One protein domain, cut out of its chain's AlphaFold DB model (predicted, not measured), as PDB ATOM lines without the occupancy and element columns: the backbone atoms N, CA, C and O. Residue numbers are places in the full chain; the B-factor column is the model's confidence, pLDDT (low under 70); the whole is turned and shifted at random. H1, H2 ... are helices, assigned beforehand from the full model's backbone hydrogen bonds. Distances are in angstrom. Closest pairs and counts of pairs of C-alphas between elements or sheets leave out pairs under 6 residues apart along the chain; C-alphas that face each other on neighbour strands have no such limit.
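This is residues 107 to 124, 142 to 176 and 192 to 205 of the 223 residues of an uncharacterized protein of Aquitalea magnusonii (UniProt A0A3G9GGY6). Starting from the longest helix, H3, you see H1 side by side with it, and these two make one limb of an L. The shorter pair H2 and H4, also side by side, makes the other limb, set crosswise near the end where H1 ends and H3 begins. The printed part has 67 residues with four named helices, H1 H2 H3 H4 along the chain, and no named strand: the class is all helix. It is compact, with a radius of gyration of the C-alphas of 12.0 A and spans of 33 by 30 by 18 A.

Begin at H3, residues 157 to 175. It touches H1, residues 107 to 124, at a shallow tilt of 17 degrees, opposite ways; their closest C-alphas, Ala 109 and Leu 168, are 5.0 A apart. With residues 120 to 124 alone, H1 touches H2, residues 142 to 152, about perpendicular at 84 degrees; the closest C-alphas, Leu 121 and Gln 143, are 5.6 A apart. H2 touches H4, residues 192 to 205, at a shallow tilt of 20 degrees, opposite ways, with the C-alphas of Leu 144 and Leu 200 closest at 6.8 A. H3 and H4 are close but not clearly touching: their closest C-alphas, Gln 162 and Leu 192, are 6.8 A apart. H1 and H4 are apart. Every O i to N i+4 pair is within hydrogen-bond range in H1, H2 and H4, and 14 of 15 are in H3.

Find C-alpha 157 at (47.794, 40.637, 29.666); from there H3 runs 27.3 A to C-alpha 175. H1 starts at C-alpha 107, (40.967, 25.764, 44.676), and spans 25.5 A. H2 spans 15.3 A. H4 runs 19.9 A to C-alpha 205 at (34.226, 48.232, 52.355).

The two farthest C-alphas, Ser 142 and Gln 174, are 33.9 A apart. Residues 125 to 141 are not printed, with 9.6 A between C-alphas 124 and 142; residues 177 to 191 are not printed either, with 19.5 A between C-alphas 176 and 192. The link from H2 to H3 is tight. Mean pLDDT of the printed part is 80.3; residues 124, 154 to 157, 175 to 176 and 205 are under 70.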
ATOM      1  N   MET A 107      39.954  25.071  43.885       78.88
ATOM      2  CA  MET A 107      40.967  25.764  44.676       78.88
ATOM      3  C   MET A 107      42.280  26.007  43.910       78.88
ATOM      4  O   MET A 107      42.874  27.072  44.042       78.88
ATOM      5  N   GLN A 108      42.722  25.063  43.078       83.38
ATOM      6  CA  GLN A 108      43.942  25.212  42.283       83.38
ATOM      7  C   GLN A 108      43.741  26.221  41.149       83.38
ATOM      8  O   GLN A 108      44.572  27.107  40.977       83.38
ATOM      9  N   ALA A 109      42.612  26.141  40.435       83.38
ATOM     10  CA  ALA A 109      42.260  27.128  39.414       83.38
ATOM     11  C   ALA A 109      42.128  28.538  40.017       83.38
ATOM     12  O   ALA A 109      42.560  29.518  39.417       83.38
ATOM     13  N   MET A 110      41.602  28.634  41.242       84.94
ATOM     14  CA  MET A 110      41.486  29.899  41.966       84.94
ATOM     15  C   MET A 110      42.857  30.457  42.346       84.94
ATOM     16  O   MET A 110      43.084  31.656  42.204       84.94
ATOM     17  N   HIS A 111      43.790  29.602  42.766       85.00
ATOM     18  CA  HIS A 111      45.146  30.021  43.100       85.00
ATOM     19  C   HIS A 111      45.921  30.511  41.870       85.00
ATOM     20  O   HIS A 111      46.597  31.535  41.952       85.00
ATOM     21  N   THR A 112      45.787  29.835  40.724       88.44
ATOM     22  CA  THR A 112      46.367  30.288  39.449       88.44
ATOM     23  C   THR A 112      45.774  31.627  39.024       88.44
ATOM     24  O   THR A 112      46.511  32.586  38.824       88.44
ATOM     25  N   PHE A 113      44.443  31.741  39.019       88.50
ATOM     26  CA  PHE A 113      43.759  32.993  38.710       88.50
ATOM     27  C   PHE A 113      44.206  34.148  39.621       88.50
ATOM     28  O   PHE A 113      44.482  35.249  39.149       88.50
ATOM     29  N   LEU A 114      44.312  33.904  40.931       87.25
ATOM     30  CA  LEU A 114      44.808  34.893  41.887       87.25
ATOM     31  C   LEU A 114      46.257  35.288  41.617       87.25
ATOM     32  O   LEU A 114      46.607  36.459  41.766       87.25
ATOM     33  N   HIS A 115      47.098  34.326  41.251       87.69
ATOM     34  CA  HIS A 115      48.495  34.571  40.941       87.69
ATOM     35  C   HIS A 115      48.632  35.474  39.710       87.69
ATOM     36  O   HIS A 115      49.363  36.462  39.768       87.69
ATOM     37  N   ASP A 116      47.873  35.209  38.645       88.06
ATOM     38  CA  ASP A 116      47.869  36.047  37.440       88.06
ATOM     39  C   ASP A 116      47.233  37.414  37.684       88.06
ATOM     40  O   ASP A 116      47.741  38.429  37.202       88.06
ATOM     41  N   LEU A 117      46.189  37.483  38.514       86.56
ATOM     42  CA  LEU A 117      45.621  38.748  38.975       86.56
ATOM     43  C   LEU A 117      46.660  39.585  39.720       86.56
ATOM     44  O   LEU A 117      46.814  40.775  39.445       86.56
ATOM     45  N   PHE A 118      47.409  38.970  40.631       84.50
ATOM     46  CA  PHE A 118      48.447  39.658  41.385       84.50
ATOM     47  C   PHE A 118      49.627  40.063  40.497       84.50
ATOM     48  O   PHE A 118      50.151  41.170  40.629       84.50
ATOM     49  N   ALA A 119      50.021  39.211  39.550       84.56
ATOM     50  CA  ALA A 119      51.048  39.521  38.563       84.56
ATOM     51  C   ALA A 119      50.639  40.715  37.685       84.56
ATOM     52  O   ALA A 119      51.443  41.628  37.484       84.56
ATOM     53  N   ALA A 120      49.381  40.766  37.239       84.69
ATOM     54  CA  ALA A 120      48.835  41.881  36.469       84.69
ATOM     55  C   ALA A 120      48.783  43.187  37.287       84.69
ATOM     56  O   ALA A 120      49.202  44.245  36.805       84.69
ATOM     57  N   LEU A 121      48.343  43.119  38.547       79.50
ATOM     58  CA  LEU A 121      48.321  44.262  39.473       79.50
ATOM     59  C   LEU A 121      49.734  44.801  39.752       79.50
ATOM     60  O   LEU A 121      49.976  46.011  39.696       79.50
ATOM     61  N   LYS A 122      50.696  43.901  39.972       77.56
ATOM     62  CA  LYS A 122      52.105  44.245  40.188       77.56
ATOM     63  C   LYS A 122      52.738  44.853  38.937       77.56
ATOM     64  O   LYS A 122      53.439  45.854  39.052       77.56
ATOM     65  N   SER A 123      52.447  44.313  37.753       71.94
ATOM     66  CA  SER A 123      52.915  44.863  36.472       71.94
ATOM     67  C   SER A 123      52.401  46.284  36.223       71.94
ATOM     68  O   SER A 123      53.076  47.083  35.571       71.94
ATOM     69  N   THR A 124      51.229  46.617  36.765       68.00
ATOM     70  CA  THR A 124      50.621  47.950  36.650       68.00
ATOM     71  C   THR A 124      51.287  48.984  37.573       68.00
ATOM     72  O   THR A 124      51.210  50.177  37.309       68.00
ATOM     73  N   SER A 142      43.767  51.362  43.629       80.19
ATOM     74  CA  SER A 142      44.269  52.152  42.497       80.19
ATOM     75  C   SER A 142      44.790  51.262  41.364       80.19
ATOM     76  O   SER A 142      44.593  51.555  40.181       80.19
ATOM     77  N   GLN A 143      45.419  50.141  41.719       80.81
ATOM     78  CA  GLN A 143      45.885  49.134  40.767       80.81
ATOM     79  C   GLN A 143      44.714  48.412  40.089       80.81
ATOM     80  O   GLN A 143      44.746  48.226  38.875       80.81
ATOM     81  N   LEU A 144      43.653  48.065  40.828       81.81
ATOM     82  CA  LEU A 144      42.426  47.490  40.268       81.81
ATOM     83  C   LEU A 144      41.726  48.466  39.326       81.81
ATOM     84  O   LEU A 144      41.309  48.065  38.245       81.81
ATOM     85  N   GLN A 145      41.629  49.747  39.689       83.06
ATOM     86  CA  GLN A 145      41.051  50.766  38.809       83.06
ATOM     87  C   GLN A 145      41.851  50.906  37.509       83.06
ATOM     88  O   GLN A 145      41.268  50.961  36.424       83.06
ATOM     89  N   SER A 146      43.181  50.892  37.615       83.88
ATOM     90  CA  SER A 146      44.083  50.925  36.461       83.88
ATOM     91  C   SER A 146      43.914  49.680  35.585       83.88
ATOM     92  O   SER A 146      43.818  49.791  34.364       83.88
ATOM     93  N   LEU A 147      43.776  48.503  36.197       83.50
ATOM     94  CA  LEU A 147      43.526  47.243  35.499       83.50
ATOM     95  C   LEU A 147      42.160  47.235  34.791       83.50
ATOM     96  O   LEU A 147      42.069  46.796  33.650       83.50
ATOM     97  N   ILE A 148      41.100  47.759  35.414       82.94
ATOM     98  CA  ILE A 148      39.759  47.875  34.804       82.94
ATOM     99  C   ILE A 148      39.778  48.850  33.613       82.94
ATOM    100  O   ILE A 148      39.131  48.608  32.589       82.94
ATOM    101  N   GLN A 149      40.544  49.939  33.706       81.94
ATOM    102  CA  GLN A 149      40.737  50.873  32.591       81.94
ATOM    103  C   GLN A 149      41.544  50.239  31.451       81.94
ATOM    104  O   GLN A 149      41.191  50.409  30.282       81.94
ATOM    105  N   GLN A 150      42.560  49.434  31.769       80.31
ATOM    106  CA  GLN A 150      43.293  48.632  30.783       80.31
ATOM    107  C   GLN A 150      42.416  47.544  30.149       80.31
ATOM    108  O   GLN A 150      42.520  47.309  28.947       80.31
ATOM    109  N   LEU A 151      41.510  46.931  30.916       75.38
ATOM    110  CA  LEU A 151      40.514  45.972  30.430       75.38
ATOM    111  C   LEU A 151      39.563  46.629  29.430       75.38
ATOM    112  O   LEU A 151      39.323  46.085  28.355       75.38
ATOM    113  N   SER A 152      39.111  47.844  29.737       71.69
ATOM    114  CA  SER A 152      38.298  48.659  28.824       71.69
ATOM    115  C   SER A 152      39.068  49.066  27.560       71.69
ATOM    116  O   SER A 152      38.459  49.337  26.529       71.69
ATOM    117  N   SER A 153      40.402  49.070  27.631       76.38
ATOM    118  CA  SER A 153      41.311  49.423  26.532       76.38
ATOM    119  C   SER A 153      41.879  48.207  25.775       76.38
ATOM    120  O   SER A 153      42.640  48.398  24.833       76.38
ATOM    121  N   SER A 154      41.498  46.973  26.141       61.25
ATOM    122  CA  SER A 154      41.881  45.709  25.482       61.25
ATOM    123  C   SER A 154      43.405  45.478  25.348       61.25
ATOM    124  O   SER A 154      43.953  45.425  24.250       61.25
ATOM    125  N   SER A 155      44.113  45.334  26.477       59.00
ATOM    126  CA  SER A 155      45.554  45.004  26.513       59.00
ATOM    127  C   SER A 155      45.810  43.501  26.743       59.00
ATOM    128  O   SER A 155      45.123  42.867  27.539       59.00
ATOM    129  N   GLY A 156      46.803  42.914  26.065       59.56
ATOM    130  CA  GLY A 156      47.004  41.455  25.945       59.56
ATOM    131  C   GLY A 156      47.281  40.658  27.233       59.56
ATOM    132  O   GLY A 156      47.068  39.450  27.243       59.56
ATOM    133  N   THR A 157      47.681  41.295  28.340       62.44
ATOM    134  CA  THR A 157      47.794  40.637  29.666       62.44
ATOM    135  C   THR A 157      46.441  40.173  30.208       62.44
ATOM    136  O   THR A 157      46.363  39.283  31.054       62.44
ATOM    137  N   LEU A 158      45.360  40.742  29.677       72.88
ATOM    138  CA  LEU A 158      44.000  40.376  30.017       72.88
ATOM    139  C   LEU A 158      43.570  39.038  29.414       72.88
ATOM    140  O   LEU A 158      42.697  38.385  29.974       72.88
ATOM    141  N   SER A 159      44.163  38.622  28.291       79.94
ATOM    142  CA  SER A 159      43.787  37.375  27.617       79.94
ATOM    143  C   SER A 159      44.104  36.152  28.474       79.94
ATOM    144  O   SER A 159      43.282  35.242  28.551       79.94
ATOM    145  N   THR A 160      45.243  36.165  29.172       83.75
ATOM    146  CA  THR A 160      45.615  35.131  30.149       83.75
ATOM    147  C   THR A 160      44.627  35.130  31.310       83.75
ATOM    148  O   THR A 160      43.905  34.163  31.505       83.75
ATOM    149  N   LEU A 161      44.451  36.281  31.960       83.75
ATOM    150  CA  LEU A 161      43.577  36.445  33.125       83.75
ATOM    151  C   LEU A 161      42.108  36.076  32.827       83.75
ATOM    152  O   LEU A 161      41.414  35.489  33.657       83.75
ATOM    153  N   GLN A 162      41.639  36.373  31.613       85.38
ATOM    154  CA  GLN A 162      40.333  35.960  31.111       85.38
ATOM    155  C   GLN A 162      40.267  34.448  30.872       85.38
ATOM    156  O   GLN A 162      39.260  33.830  31.217       85.38
ATOM    157  N   SER A 163      41.310  33.837  30.310       86.31
ATOM    158  CA  SER A 163      41.402  32.383  30.148       86.31
ATOM    159  C   SER A 163      41.386  31.669  31.503       86.31
ATOM    160  O   SER A 163      40.602  30.739  31.691       86.31
ATOM    161  N   ASP A 164      42.160  32.141  32.481       85.12
ATOM    162  CA  ASP A 164      42.204  31.572  33.832       85.12
ATOM    163  C   ASP A 164      40.878  31.716  34.571       85.12
ATOM    164  O   ASP A 164      40.435  30.787  35.243       85.12
ATOM    165  N   PHE A 165      40.176  32.833  34.378       86.44
ATOM    166  CA  PHE A 165      38.825  33.000  34.904       86.44
ATOM    167  C   PHE A 165      37.825  32.017  34.275       86.44
ATOM    168  O   PHE A 165      36.995  31.446  34.983       86.44
ATOM    169  N   ASN A 166      37.905  31.773  32.962       86.56
ATOM    170  CA  ASN A 166      37.069  30.767  32.295       86.56
ATOM    171  C   ASN A 166      37.398  29.342  32.771       86.56
ATOM    172  O   ASN A 166      36.484  28.534  32.955       86.56
ATOM    173  N   ASN A 167      38.676  29.044  33.026       85.44
ATOM    174  CA  ASN A 167      39.111  27.773  33.610       85.44
ATOM    175  C   ASN A 167      38.583  27.599  35.038       85.44
ATOM    176  O   ASN A 167      38.034  26.548  35.366       85.44
ATOM    177  N   LEU A 168      38.674  28.641  35.870       85.94
ATOM    178  CA  LEU A 168      38.095  28.654  37.212       85.94
ATOM    179  C   LEU A 168      36.587  28.409  37.164       85.94
ATOM    180  O   LEU A 168      36.087  27.562  37.897       85.94
ATOM    181  N   LEU A 169      35.867  29.116  36.292       82.06
ATOM    182  CA  LEU A 169      34.421  28.958  36.155       82.06
ATOM    183  C   LEU A 169      34.056  27.531  35.736       82.06
ATOM    184  O   LEU A 169      33.170  26.930  36.339       82.06
ATOM    185  N   SER A 170      34.774  26.975  34.762       83.81
ATOM    186  CA  SER A 170      34.574  25.600  34.293       83.81
ATOM    187  C   SER A 170      34.845  24.583  35.405       83.81
ATOM    188  O   SER A 170      34.046  23.676  35.628       83.81
ATOM    189  N   SER A 171      35.929  24.773  36.161       82.56
ATOM    190  CA  SER A 171      36.305  23.923  37.293       82.56
ATOM    191  C   SER A 171      35.292  24.010  38.441       82.56
ATOM    192  O   SER A 171      34.903  22.983  38.995       82.56
ATOM    193  N   VAL A 172      34.788  25.205  38.766       75.00
ATOM    194  CA  VAL A 172      33.746  25.387  39.789       75.00
ATOM    195  C   VAL A 172      32.421  24.781  39.343       75.00
ATOM    196  O   VAL A 172      31.776  24.113  40.143       75.00
ATOM    197  N   GLN A 173      32.007  24.973  38.090       76.44
ATOM    198  CA  GLN A 173      30.792  24.348  37.558       76.44
ATOM    199  C   GLN A 173      30.885  22.821  37.615       76.44
ATOM    200  O   GLN A 173      29.927  22.151  37.997       76.44
ATOM    201  N   GLN A 174      32.057  22.273  37.298       73.25
ATOM    202  CA  GLN A 174      32.322  20.844  37.382       73.25
ATOM    203  C   GLN A 174      32.337  20.342  38.835       73.25
ATOM    204  O   GLN A 174      31.800  19.272  39.119       73.25
ATOM    205  N   ALA A 175      32.896  21.123  39.765       66.94
ATOM    206  CA  ALA A 175      32.970  20.792  41.186       66.94
ATOM    207  C   ALA A 175      31.634  20.949  41.931       66.94
ATOM    208  O   ALA A 175      31.359  20.181  42.850       66.94
ATOM    209  N   ASN A 176      30.789  21.904  41.528       65.38
ATOM    210  CA  ASN A 176      29.463  22.129  42.114       65.38
ATOM    211  C   ASN A 176      28.424  21.092  41.656       65.38
ATOM    212  O   ASN A 176      27.292  21.102  42.128       65.38
ATOM    213  N   LEU A 192      34.360  38.634  33.987       82.25
ATOM    214  CA  LEU A 192      35.533  39.143  34.673       82.25
ATOM    215  C   LEU A 192      35.367  40.613  35.071       82.25
ATOM    216  O   LEU A 192      35.761  41.015  36.160       82.25
ATOM    217  N   GLN A 193      34.704  41.403  34.227       82.62
ATOM    218  CA  GLN A 193      34.416  42.806  34.509       82.62
ATOM    219  C   GLN A 193      33.489  42.984  35.724       82.62
ATOM    220  O   GLN A 193      33.744  43.843  36.572       82.62
ATOM    221  N   SER A 194      32.451  42.153  35.847       85.31
ATOM    222  CA  SER A 194      31.557  42.151  37.012       85.31
ATOM    223  C   SER A 194      32.292  41.688  38.269       85.31
ATOM    224  O   SER A 194      32.108  42.278  39.330       85.31
ATOM    225  N   PHE A 195      33.171  40.689  38.139       87.44
ATOM    226  CA  PHE A 195      34.019  40.220  39.234       87.44
ATOM    227  C   PHE A 195      34.954  41.319  39.748       87.44
ATOM    228  O   PHE A 195      34.950  41.607  40.942       87.44
ATOM    229  N   LEU A 196      35.714  41.974  38.866       87.19
ATOM    230  CA  LEU A 196      36.633  43.045  39.260       87.19
ATOM    231  C   LEU A 196      35.890  44.241  39.871       87.19
ATOM    232  O   LEU A 196      36.385  44.843  40.822       87.19
ATOM    233  N   SER A 197      34.689  44.555  39.375       86.12
ATOM    234  CA  SER A 197      33.846  45.619  39.939       86.12
ATOM    235  C   SER A 197      33.354  45.274  41.350       86.12
ATOM    236  O   SER A 197      33.463  46.096  42.259       86.12
ATOM    237  N   ALA A 198      32.872  44.043  41.559       85.81
ATOM    238  CA  ALA A 198      32.464  43.550  42.875       85.81
ATOM    239  C   ALA A 198      33.647  43.485  43.855       85.81
ATOM    240  O   ALA A 198      33.522  43.855  45.022       85.81
ATOM    241  N   LEU A 199      34.820  43.066  43.372       86.00
ATOM    242  CA  LEU A 199      36.053  43.016  44.152       86.00
ATOM    243  C   LEU A 199      36.491  44.412  44.608       86.00
ATOM    244  O   LEU A 199      36.802  44.589  45.785       86.00
ATOM    245  N   LEU A 200      36.475  45.399  43.706       84.81
ATOM    246  CA  LEU A 200      36.788  46.795  44.023       84.81
ATOM    247  C   LEU A 200      35.854  47.328  45.118       84.81
ATOM    248  O   LEU A 200      36.310  47.914  46.099       84.81
ATOM    249  N   GLN A 201      34.556  47.058  44.988       84.56
ATOM    250  CA  GLN A 201      33.560  47.462  45.974       84.56
ATOM    251  C   GLN A 201      33.792  46.789  47.339       84.56
ATOM    252  O   GLN A 201      33.737  47.459  48.369       84.56
ATOM    253  N   ASN A 202      34.096  45.488  47.382       83.00
ATOM    254  CA  ASN A 202      34.383  44.782  48.641       83.00
ATOM    255  C   ASN A 202      35.690  45.247  49.302       83.00
ATOM    256  O   ASN A 202      35.762  45.308  50.532       83.00
ATOM    257  N   LEU A 203      36.699  45.624  48.513       79.12
ATOM    258  CA  LEU A 203      37.952  46.186  49.018       79.12
ATOM    259  C   LEU A 203      37.738  47.530  49.716       79.12
ATOM    260  O   LEU A 203      38.228  47.713  50.831       79.12
ATOM    261  N   GLN A 204      36.955  48.429  49.113       75.69
ATOM    262  CA  GLN A 204      36.605  49.715  49.728       75.69
ATOM    263  C   GLN A 204      35.870  49.515  51.063       75.69
ATOM    264  O   GLN A 204      36.198  50.150  52.070       75.69
ATOM    265  N   HIS A 205      34.931  48.565  51.117       68.38
ATOM    266  CA  HIS A 205      34.226  48.232  52.355       68.38
ATOM    267  C   HIS A 205      35.150  47.602  53.413       68.38
ATOM    268  O   HIS A 205      35.094  47.985  54.583       68.38
TER     269      HIS A 205